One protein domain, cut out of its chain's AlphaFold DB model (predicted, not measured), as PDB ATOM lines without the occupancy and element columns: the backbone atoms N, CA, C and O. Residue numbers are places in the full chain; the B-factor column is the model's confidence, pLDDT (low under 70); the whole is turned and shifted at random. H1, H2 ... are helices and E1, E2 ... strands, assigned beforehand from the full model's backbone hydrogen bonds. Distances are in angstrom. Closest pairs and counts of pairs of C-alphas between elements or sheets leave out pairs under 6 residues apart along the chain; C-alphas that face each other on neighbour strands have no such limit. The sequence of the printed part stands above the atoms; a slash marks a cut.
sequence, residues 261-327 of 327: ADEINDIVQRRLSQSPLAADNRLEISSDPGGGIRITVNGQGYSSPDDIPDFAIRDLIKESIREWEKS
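This is residues 261 to 327 of the 327 residues of an uncharacterized protein of Chloroflexi bacterium (UniProt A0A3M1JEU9). A small antiparallel sheet of three strands has one helix, H1, lying lengthwise over its first strand E1, and a second helix, H2, crosses H1 steeply and only grazes the sheet. The link from H1 to E1 and the loop between E1 and E2 lie at the two ends of the longest axis. The printed part has 67 residues with two named helices and three named strands, in the order H1, E1, E2, E3, H2, and the sheet's order is E1, E2, E3. The class is mixed, helices and strands. The whole is compact, with a radius of gyration of the C-alphas of 11.0 A and spans of 33 by 28 by 17 A.

H1, residues 261 to 274, is on the sheet at a height over the sheet of 7.6 A. It lies over E1, residues 283 to 287, and runs along the strands, at 4 degrees to E1 on the local plane. Their closest C-alphas are those of Asn 265 and Ile 285, 5.0 A apart. With H1 on one face of the sheet, the arrangement is two layers, a helix layer over a sheet layer. E1 and E2, residues 293 to 297, form an antiparallel hairpin at 160 degrees, with N 284 and O 296 within hydrogen-bond range at 2.9 A and N 294 and O 286 at 2.8 A. E2 and E3, residues 300 to 302, form another antiparallel hairpin at 146 degrees, with N 302 and O 295 at 2.7 A. The three strands form a meander, each the antiparallel neighbour of the one before, and E1 and E3 are the edge strands. H2, residues 311 to 326, only grazes the sheet, with its residues 313 to 317. H1 and H2 touch and run opposite ways at a steep tilt of 57 degrees; their closest C-alphas are those of Val 268 and Ser 320, 5.6 A apart. In H2 every O i to N i+4 pair is within hydrogen-bond range, and in H1 9 of 10 are.

H1 begins with C-alpha 261 at (-1.192, 17.907, 279.138) and measures 20.1 A from first to last C-alpha. E1 measures 13.9 A, E2 13.2 A and E3 6.7 A. E1 begins with C-alpha 283 at (-11.536, 20.974, 272.750). H2 measures 22.8 A and ends with C-alpha 326 at (-7.167, 10.239, 291.381).

The two C-alphas farthest apart are those of Pro 276 and Gly 290, at 33.1 A. The printed part has no cut, and Ser 327 is the chain's last residue. The links E1 to E2 and E2 to E3 are tight, those from H1 to E1 and from E3 to H2 are short, and no link is long. The mean pLDDT of the printed part is 95.3, and no printed residue is under 70.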
ATOM      1  N   ALA A 261      -0.159  17.389 280.021       94.69
ATOM      2  CA  ALA A 261      -1.192  17.907 279.138       94.69
ATOM      3  C   ALA A 261      -1.770  16.831 278.211       94.69
ATOM      4  O   ALA A 261      -2.977  16.835 278.000       94.69
ATOM      5  N   ASP A 262      -0.949  15.904 277.708       94.12
ATOM      6  CA  ASP A 262      -1.418  14.819 276.839       94.12
ATOM      7  C   ASP A 262      -2.310  13.848 277.626       94.12
ATOM      8  O   ASP A 262      -3.377  13.475 277.150       94.12
ATOM      9  N   GLU A 263      -1.931  13.496 278.861       94.44
ATOM     10  CA  GLU A 263      -2.749  12.610 279.702       94.44
ATOM     11  C   GLU A 263      -4.103  13.238 280.057       94.44
ATOM     12  O   GLU A 263      -5.145  12.582 279.971       94.44
ATOM     13  N   ILE A 264      -4.105  14.520 280.441       96.12
ATOM     14  CA  ILE A 264      -5.345  15.250 280.725       96.12
ATOM     15  C   ILE A 264      -6.173  15.380 279.441       96.12
ATOM     16  O   ILE A 264      -7.388  15.183 279.480       96.12
ATOM     17  N   ASN A 265      -5.535  15.669 278.301       97.50
ATOM     18  CA  ASN A 265      -6.207  15.734 277.010       97.50
ATOM     19  C   ASN A 265      -6.889  14.402 276.684       97.50
ATOM     20  O   ASN A 265      -8.059  14.416 276.330       97.50
ATOM     21  N   ASP A 266      -6.230  13.261 276.877       97.06
ATOM     22  CA  ASP A 266      -6.821  11.943 276.625       97.06
ATOM     23  C   ASP A 266      -8.088  11.697 277.463       97.06
ATOM     24  O   ASP A 266      -9.089  11.181 276.953       97.06
ATOM     25  N   ILE A 267      -8.079  12.092 278.741       97.62
ATOM     26  CA  ILE A 267      -9.250  11.988 279.628       97.62
ATOM     27  C   ILE A 267     -10.366  12.928 279.152       97.62
ATOM     28  O   ILE A 267     -11.532  12.531 279.076       97.62
ATOM     29  N   VAL A 268     -10.017  14.160 278.781       98.12
ATOM     30  CA  VAL A 268     -10.946  15.144 278.214       98.12
ATOM     31  C   VAL A 268     -11.568  14.654 276.909       98.12
ATOM     32  O   VAL A 268     -12.790  14.692 276.793       98.12
ATOM     33  N   GLN A 269     -10.784  14.138 275.962       98.12
ATOM     34  CA  GLN A 269     -11.296  13.610 274.694       98.12
ATOM     35  C   GLN A 269     -12.237  12.427 274.922       98.12
ATOM     36  O   GLN A 269     -13.294  12.339 274.294       98.12
ATOM     37  N   ARG A 270     -11.895  11.532 275.858       98.00
ATOM     38  CA  ARG A 270     -12.749  10.395 276.220       98.00
ATOM     39  C   ARG A 270     -14.109  10.865 276.737       98.00
ATOM     40  O   ARG A 270     -15.131  10.381 276.261       98.00
ATOM     41  N   ARG A 271     -14.137  11.831 277.657       97.69
ATOM     42  CA  ARG A 271     -15.382  12.397 278.207       97.69
ATOM     43  C   ARG A 271     -16.160  13.210 277.186       97.69
ATOM     44  O   ARG A 271     -17.377  13.075 277.105       97.69
ATOM     45  N   LEU A 272     -15.464  14.001 276.372       97.69
ATOM     46  CA  LEU A 272     -16.076  14.755 275.289       97.69
ATOM     47  C   LEU A 272     -16.807  13.807 274.340       97.69
ATOM     48  O   LEU A 272     -17.966  14.055 274.058       97.69
ATOM     49  N   SER A 273     -16.205  12.674 273.958       97.62
ATOM     50  CA  SER A 273     -16.839  11.681 273.074       97.62
ATOM     51  C   SER A 273     -18.135  11.057 273.617       97.62
ATOM     52  O   SER A 273     -18.922  10.518 272.842       97.62
ATOM     53  N   GLN A 274     -18.363  11.128 274.932       97.69
ATOM     54  CA  GLN A 274     -19.574  10.637 275.601       97.69
ATOM     55  C   GLN A 274     -20.593  11.756 275.861       97.69
ATOM     56  O   GLN A 274     -21.733  11.479 276.227       97.69
ATOM     57  N   SER A 275     -20.182  13.013 275.695       97.00
ATOM     58  CA  SER A 275     -20.993  14.194 275.960       97.00
ATOM     59  C   SER A 275     -21.718  14.653 274.692       97.00
ATOM     60  O   SER A 275     -21.131  14.625 273.607       97.00
ATOM     61  N   PRO A 276     -22.959  15.167 274.799       96.69
ATOM     62  CA  PRO A 276     -23.633  15.814 273.673       96.69
ATOM     63  C   PRO A 276     -22.850  17.023 273.128       96.69
ATOM     64  O   PRO A 276     -23.023  17.390 271.970       96.69
ATOM     65  N   LEU A 277     -21.934  17.598 273.922       95.19
ATOM     66  CA  LEU A 277     -21.079  18.720 273.520       95.19
ATOM     67  C   LEU A 277     -20.101  18.377 272.385       95.19
ATOM     68  O   LEU A 277     -19.562  19.299 271.774       95.19
ATOM     69  N   ALA A 278     -19.864  17.091 272.095       95.00
ATOM     70  CA  ALA A 278     -18.950  16.649 271.038       95.00
ATOM     71  C   ALA A 278     -19.337  17.134 269.637       95.00
ATOM     72  O   ALA A 278     -18.474  17.227 268.768       95.00
ATOM     73  N   ALA A 279     -20.629  17.382 269.401       95.69
ATOM     74  CA  ALA A 279     -21.125  17.778 268.087       95.69
ATOM     75  C   ALA A 279     -20.686  19.201 267.716       95.69
ATOM     76  O   ALA A 279     -20.295  19.448 266.576       95.69
ATOM     77  N   ASP A 280     -20.702  20.101 268.699       96.69
ATOM     78  CA  ASP A 280     -20.566  21.538 268.464       96.69
ATOM     79  C   ASP A 280     -19.209  22.092 268.912       96.69
ATOM     80  O   ASP A 280     -18.843  23.207 268.540       96.69
ATOM     81  N   ASN A 281     -18.444  21.325 269.699       96.94
ATOM     82  CA  ASN A 281     -17.236  21.822 270.345       96.94
ATOM     83  C   ASN A 281     -15.994  20.996 270.021       96.94
ATOM     84  O   ASN A 281     -15.953  19.777 270.183       96.94
ATOM     85  N   ARG A 282     -14.923  21.703 269.658       97.12
ATOM     86  CA  ARG A 282     -13.572  21.162 269.532       97.12
ATOM     87  C   ARG A 282     -12.722  21.644 270.697       97.12
ATOM     88  O   ARG A 282     -12.385  22.824 270.776       97.12
ATOM     89  N   LEU A 283     -12.357  20.721 271.573       97.75
ATOM     90  CA  LEU A 283     -11.536  20.974 272.750       97.75
ATOM     91  C   LEU A 283     -10.177  20.293 272.574       97.75
ATOM     92  O   LEU A 283     -10.126  19.158 272.116       97.75
ATOM     93  N   GLU A 284      -9.084  20.967 272.921       98.19
ATOM     94  CA  GLU A 284      -7.723  20.420 272.872       98.19
ATOM     95  C   GLU A 284      -6.902  20.973 274.040       98.19
ATOM     96  O   GLU A 284      -6.922  22.177 274.302       98.19
ATOM     97  N   ILE A 285      -6.180  20.107 274.747       97.69
ATOM     98  CA  ILE A 285      -5.274  20.500 275.831       97.69
ATOM     99  C   ILE A 285      -3.843  20.176 275.407       97.69
ATOM    100  O   ILE A 285      -3.559  19.075 274.950       97.69
ATOM    101  N   SER A 286      -2.945  21.152 275.543       96.62
ATOM    102  CA  SER A 286      -1.543  21.037 275.130       96.62
ATOM    103  C   SER A 286      -0.603  21.666 276.158       96.62
ATOM    104  O   SER A 286      -1.003  22.535 276.937       96.62
ATOM    105  N   SER A 287       0.654  21.219 276.174       93.12
ATOM    106  CA  SER A 287       1.700  21.819 277.007       93.12
ATOM    107  C   SER A 287       2.203  23.114 276.373       93.12
ATOM    108  O   SER A 287       2.610  23.137 275.211       93.12
ATOM    109  N   ASP A 288       2.202  24.195 277.146       89.94
ATOM    110  CA  ASP A 288       2.770  25.477 276.739       89.94
ATOM    111  C   ASP A 288       4.307  25.438 276.897       89.94
ATOM    112  O   ASP A 288       4.806  24.825 277.846       89.94
ATOM    113  N   PRO A 289       5.100  26.108 276.035       73.75
ATOM    114  CA  PRO A 289       6.565  26.115 276.142       73.75
ATOM    115  C   PRO A 289       7.097  26.620 277.492       73.75
ATOM    116  O   PRO A 289       8.214  26.283 277.877       73.75
ATOM    117  N   GLY A 290       6.299  27.411 278.220       73.38
ATOM    118  CA  GLY A 290       6.596  27.864 279.580       73.38
ATOM    119  C   GLY A 290       6.390  26.808 280.674       73.38
ATOM    120  O   GLY A 290       6.535  27.137 281.848       73.38
ATOM    121  N   GLY A 291       6.034  25.567 280.322       76.12
ATOM    122  CA  GLY A 291       5.727  24.493 281.273       76.12
ATOM    123  C   GLY A 291       4.317  24.562 281.869       76.12
ATOM    124  O   GLY A 291       4.017  23.824 282.803       76.12
ATOM    125  N   GLY A 292       3.465  25.451 281.353       87.12
ATOM    126  CA  GLY A 292       2.050  25.540 281.712       87.12
ATOM    127  C   GLY A 292       1.163  24.649 280.841       87.12
ATOM    128  O   GLY A 292       1.630  23.987 279.916       87.12
ATOM    129  N   ILE A 293      -0.138  24.675 281.115       94.25
ATOM    130  CA  ILE A 293      -1.160  24.010 280.301       94.25
ATOM    131  C   ILE A 293      -1.888  25.077 279.476       94.25
ATOM    132  O   ILE A 293      -2.248  26.132 279.998       94.25
ATOM    133  N   ARG A 294      -2.114  24.803 278.191       96.88
ATOM    134  CA  ARG A 294      -2.907  25.633 277.279       96.88
ATOM    135  C   ARG A 294      -4.146  24.862 276.843       96.88
ATOM    136  O   ARG A 294      -4.037  23.774 276.279       96.88
ATOM    137  N   ILE A 295      -5.312  25.450 277.081       98.12
ATOM    138  CA  ILE A 295      -6.612  24.877 276.731       98.12
ATOM    139  C   ILE A 295      -7.122  25.596 275.489       98.12
ATOM    140  O   ILE A 295      -7.209  26.816 275.492       98.12
ATOM    141  N   THR A 296      -7.474  24.878 274.431       98.25
ATOM    142  CA  THR A 296      -8.021  25.463 273.204       98.25
ATOM    143  C   THR A 296      -9.452  24.984 273.007       98.25
ATOM    144  O   THR A 296      -9.678  23.787 272.858       98.25
ATOM    145  N   VAL A 297     -10.414  25.908 272.994       98.12
ATOM    146  CA  VAL A 297     -11.839  25.631 272.753       98.12
ATOM    147  C   VAL A 297     -12.259  26.340 271.476       98.12
ATOM    148  O   VAL A 297     -12.158  27.562 271.390       98.12
ATOM    149  N   ASN A 298     -12.694  25.590 270.465       97.25
ATOM    150  CA  ASN A 298     -13.113  26.118 269.162       97.25
ATOM    151  C   ASN A 298     -12.060  27.045 268.517       97.25
ATOM    152  O   ASN A 298     -12.383  28.025 267.853       97.25
ATOM    153  N   GLY A 299     -10.774  26.735 268.730       96.88
ATOM    154  CA  GLY A 299      -9.635  27.516 268.232       96.88
ATOM    155  C   GLY A 299      -9.208  28.688 269.124       96.88
ATOM    156  O   GLY A 299      -8.162  29.282 268.871       96.88
ATOM    157  N   GLN A 300      -9.956  29.000 270.184       98.00
ATOM    158  CA  GLN A 300      -9.599  30.039 271.146       98.00
ATOM    159  C   GLN A 300      -8.815  29.449 272.321       98.00
ATOM    160  O   GLN A 300      -9.260  28.496 272.955       98.00
ATOM    161  N   GLY A 301      -7.639  30.015 272.601       97.12
ATOM    162  CA  GLY A 301      -6.758  29.579 273.683       97.12
ATOM    163  C   GLY A 301      -7.082  30.244 275.024       97.12
ATOM    164  O   GLY A 301      -7.271  31.456 275.087       97.12
ATOM    165  N   TYR A 302      -7.057  29.456 276.092       98.00
ATOM    166  CA  TYR A 302      -7.289  29.835 277.480       98.00
ATOM    167  C   TYR A 302      -6.159  29.282 278.357       98.00
ATOM    168  O   TYR A 302      -5.646  28.183 278.120       98.00
ATOM    169  N   SER A 303      -5.767  30.047 279.376       93.69
ATOM    170  CA  SER A 303      -4.709  29.662 280.323       93.69
ATOM    171  C   SER A 303      -5.242  28.954 281.571       93.69
ATOM    172  O   SER A 303      -4.467  28.328 282.288       93.69
ATOM    173  N   SER A 304      -6.544  29.052 281.845       95.50
ATOM    174  CA  SER A 304      -7.211  28.421 282.987       95.50
ATOM    175  C   SER A 304      -8.593  27.897 282.582       95.50
ATOM    176  O   SER A 304      -9.254  28.543 281.763       95.50
ATOM    177  N   PRO A 305      -9.083  26.784 283.170       96.94
ATOM    178  CA  PRO A 305     -10.461  26.329 282.980       96.94
ATOM    179  C   PRO A 305     -11.503  27.387 283.363       96.94
ATOM    180  O   PRO A 305     -12.580  27.426 282.776       96.94
ATOM    181  N   ASP A 306     -11.193  28.259 284.327       97.12
ATOM    182  CA  ASP A 306     -12.114  29.305 284.787       97.12
ATOM    183  C   ASP A 306     -12.319  30.429 283.767       97.12
ATOM    184  O   ASP A 306     -13.363  31.080 283.792       97.12
ATOM    185  N   ASP A 307     -11.365  30.613 282.848       97.31
ATOM    186  CA  ASP A 307     -11.414  31.641 281.803       97.31
ATOM    187  C   ASP A 307     -12.338  31.245 280.629       97.31
ATOM    188  O   ASP A 307     -12.575  32.052 279.731       97.31
ATOM    189  N   ILE A 308     -12.858  30.013 280.621       97.81
ATOM    190  CA  ILE A 308     -13.717  29.488 279.555       97.81
ATOM    191  C   ILE A 308     -15.155  30.005 279.751       97.81
ATOM    192  O   ILE A 308     -15.741  29.776 280.816       97.81
ATOM    193  N   PRO A 309     -15.759  30.670 278.743       97.12
ATOM    194  CA  PRO A 309     -17.113  31.218 278.857       97.12
ATOM    195  C   PRO A 309     -18.184  30.138 279.043       97.12
ATOM    196  O   PRO A 309     -19.091  30.294 279.859       97.12
ATOM    197  N   ASP A 310     -18.056  29.031 278.309       97.75
ATOM    198  CA  ASP A 310     -18.988  27.909 278.362       97.75
ATOM    199  C   ASP A 310     -18.830  27.136 279.682       97.75
ATOM    200  O   ASP A 310     -17.786  26.544 279.977       97.75
ATOM    201  N   PHE A 311     -19.887  27.158 280.498       97.75
ATOM    202  CA  PHE A 311     -19.916  26.481 281.789       97.75
ATOM    203  C   PHE A 311     -19.816  24.958 281.668       97.75
ATOM    204  O   PHE A 311     -19.103  24.348 282.462       97.75
ATOM    205  N   ALA A 312     -20.460  24.350 280.670       97.25
ATOM    206  CA  ALA A 312     -20.480  22.903 280.510       97.25
ATOM    207  C   ALA A 312     -19.102  22.369 280.079       97.25
ATOM    208  O   ALA A 312     -18.636  21.353 280.596       97.25
ATOM    209  N   ILE A 313     -18.399  23.095 279.201       97.94
ATOM    210  CA  ILE A 313     -17.015  22.766 278.813       97.94
ATOM    211  C   ILE A 313     -16.062  22.921 280.002       97.94
ATOM    212  O   ILE A 313     -15.214  22.059 280.241       97.94
ATOM    213  N   ARG A 314     -16.205  24.009 280.763       98.19
ATOM    214  CA  ARG A 314     -15.410  24.253 281.973       98.19
ATOM    215  C   ARG A 314     -15.582  23.138 283.001       98.19
ATOM    216  O   ARG A 314     -14.581  22.678 283.549       98.19
ATOM    217  N   ASP A 315     -16.813  22.703 283.251       98.12
ATOM    218  CA  ASP A 315     -17.096  21.633 284.208       98.12
ATOM    219  C   ASP A 315     -16.533  20.284 283.734       98.12
ATOM    220  O   ASP A 315     -15.852  19.591 284.493       98.12
ATOM    221  N   LEU A 316     -16.672  19.979 282.438       97.94
ATOM    222  CA  LEU A 316     -16.067  18.796 281.819       97.94
ATOM    223  C   LEU A 316     -14.549  18.755 282.036       97.94
ATOM    224  O   LEU A 316     -14.017  17.722 282.442       97.94
ATOM    225  N   ILE A 317     -13.850  19.870 281.806       97.62
ATOM    226  CA  ILE A 317     -12.393  19.956 281.998       97.62
ATOM    227  C   ILE A 317     -12.021  19.792 283.473       97.62
ATOM    228  O   ILE A 317     -11.079  19.062 283.783       97.62
ATOM    229  N   LYS A 318     -12.745  20.445 284.390       97.88
ATOM    230  CA  LYS A 318     -12.486  20.338 285.835       97.88
ATOM    231  C   LYS A 318     -12.641  18.905 286.330       97.88
ATOM    232  O   LYS A 318     -11.794  18.428 287.083       97.88
ATOM    233  N   GLU A 319     -13.677  18.208 285.884       98.06
ATOM    234  CA  GLU A 319     -13.890  16.821 286.278       98.06
ATOM    235  C   GLU A 319     -12.859  15.876 285.632       98.06
ATOM    236  O   GLU A 319     -12.386  14.950 286.289       98.06
ATOM    237  N   SER A 320     -12.418  16.138 284.395       97.50
ATOM    238  CA  SER A 320     -11.294  15.408 283.791       97.50
ATOM    239  C   SER A 320      -9.990  15.570 284.575       97.50
ATOM    240  O   SER A 320      -9.268  14.593 284.775       97.50
ATOM    241  N   ILE A 321      -9.684  16.784 285.046       96.12
ATOM    242  CA  ILE A 321      -8.510  17.038 285.894       96.12
ATOM    243  C   ILE A 321      -8.640  16.271 287.217       96.12
ATOM    244  O   ILE A 321      -7.693  15.616 287.642       96.12
ATOM    245  N   ARG A 322      -9.828  16.271 287.832       96.81
ATOM    246  CA  ARG A 322     -10.102  15.530 289.075       96.81
ATOM    247  C   ARG A 322      -9.942  14.013 288.912       96.81
ATOM    248  O   ARG A 322      -9.489  13.343 289.835       96.81
ATOM    249  N   GLU A 323     -10.320  13.456 287.762       96.31
ATOM    250  CA  GLU A 323     -10.088  12.040 287.432       96.31
ATOM    251  C   GLU A 323      -8.594  11.731 287.289       96.31
ATOM    252  O   GLU A 323      -8.117  10.725 287.817       96.31
ATOM    253  N   TRP A 324      -7.849  12.615 286.623       95.19
ATOM    254  CA  TRP A 324      -6.399  12.490 286.501       95.19
ATOM    255  C   TRP A 324      -5.706  12.518 287.872       95.19
ATOM    256  O   TRP A 324      -4.856  11.675 288.137       95.19
ATOM    257  N   GLU A 325      -6.109  13.418 288.774       89.56
ATOM    258  CA  GLU A 325      -5.544  13.517 290.132       89.56
ATOM    259  C   GLU A 325      -5.779  12.263 290.990       89.56
ATOM    260  O   GLU A 325      -5.015  11.999 291.922       89.56
ATOM    261  N   LYS A 326      -6.837  11.498 290.696       91.94
ATOM    262  CA  LYS A 326      -7.167  10.239 291.381       91.94
ATOM    263  C   LYS A 326      -6.425   9.022 290.814       91.94
ATOM    264  O   LYS A 326      -6.443   7.977 291.467       91.94
ATOM    265  N   SER A 327      -5.845   9.134 289.618       86.06
ATOM    266  CA  SER A 327      -5.186   8.038 288.886       86.06
ATOM    267  C   SER A 327      -3.723   7.865 289.293       86.06
ATOM    268  O   SER A 327      -3.283   6.696 289.403       86.06
TER     269      SER A 327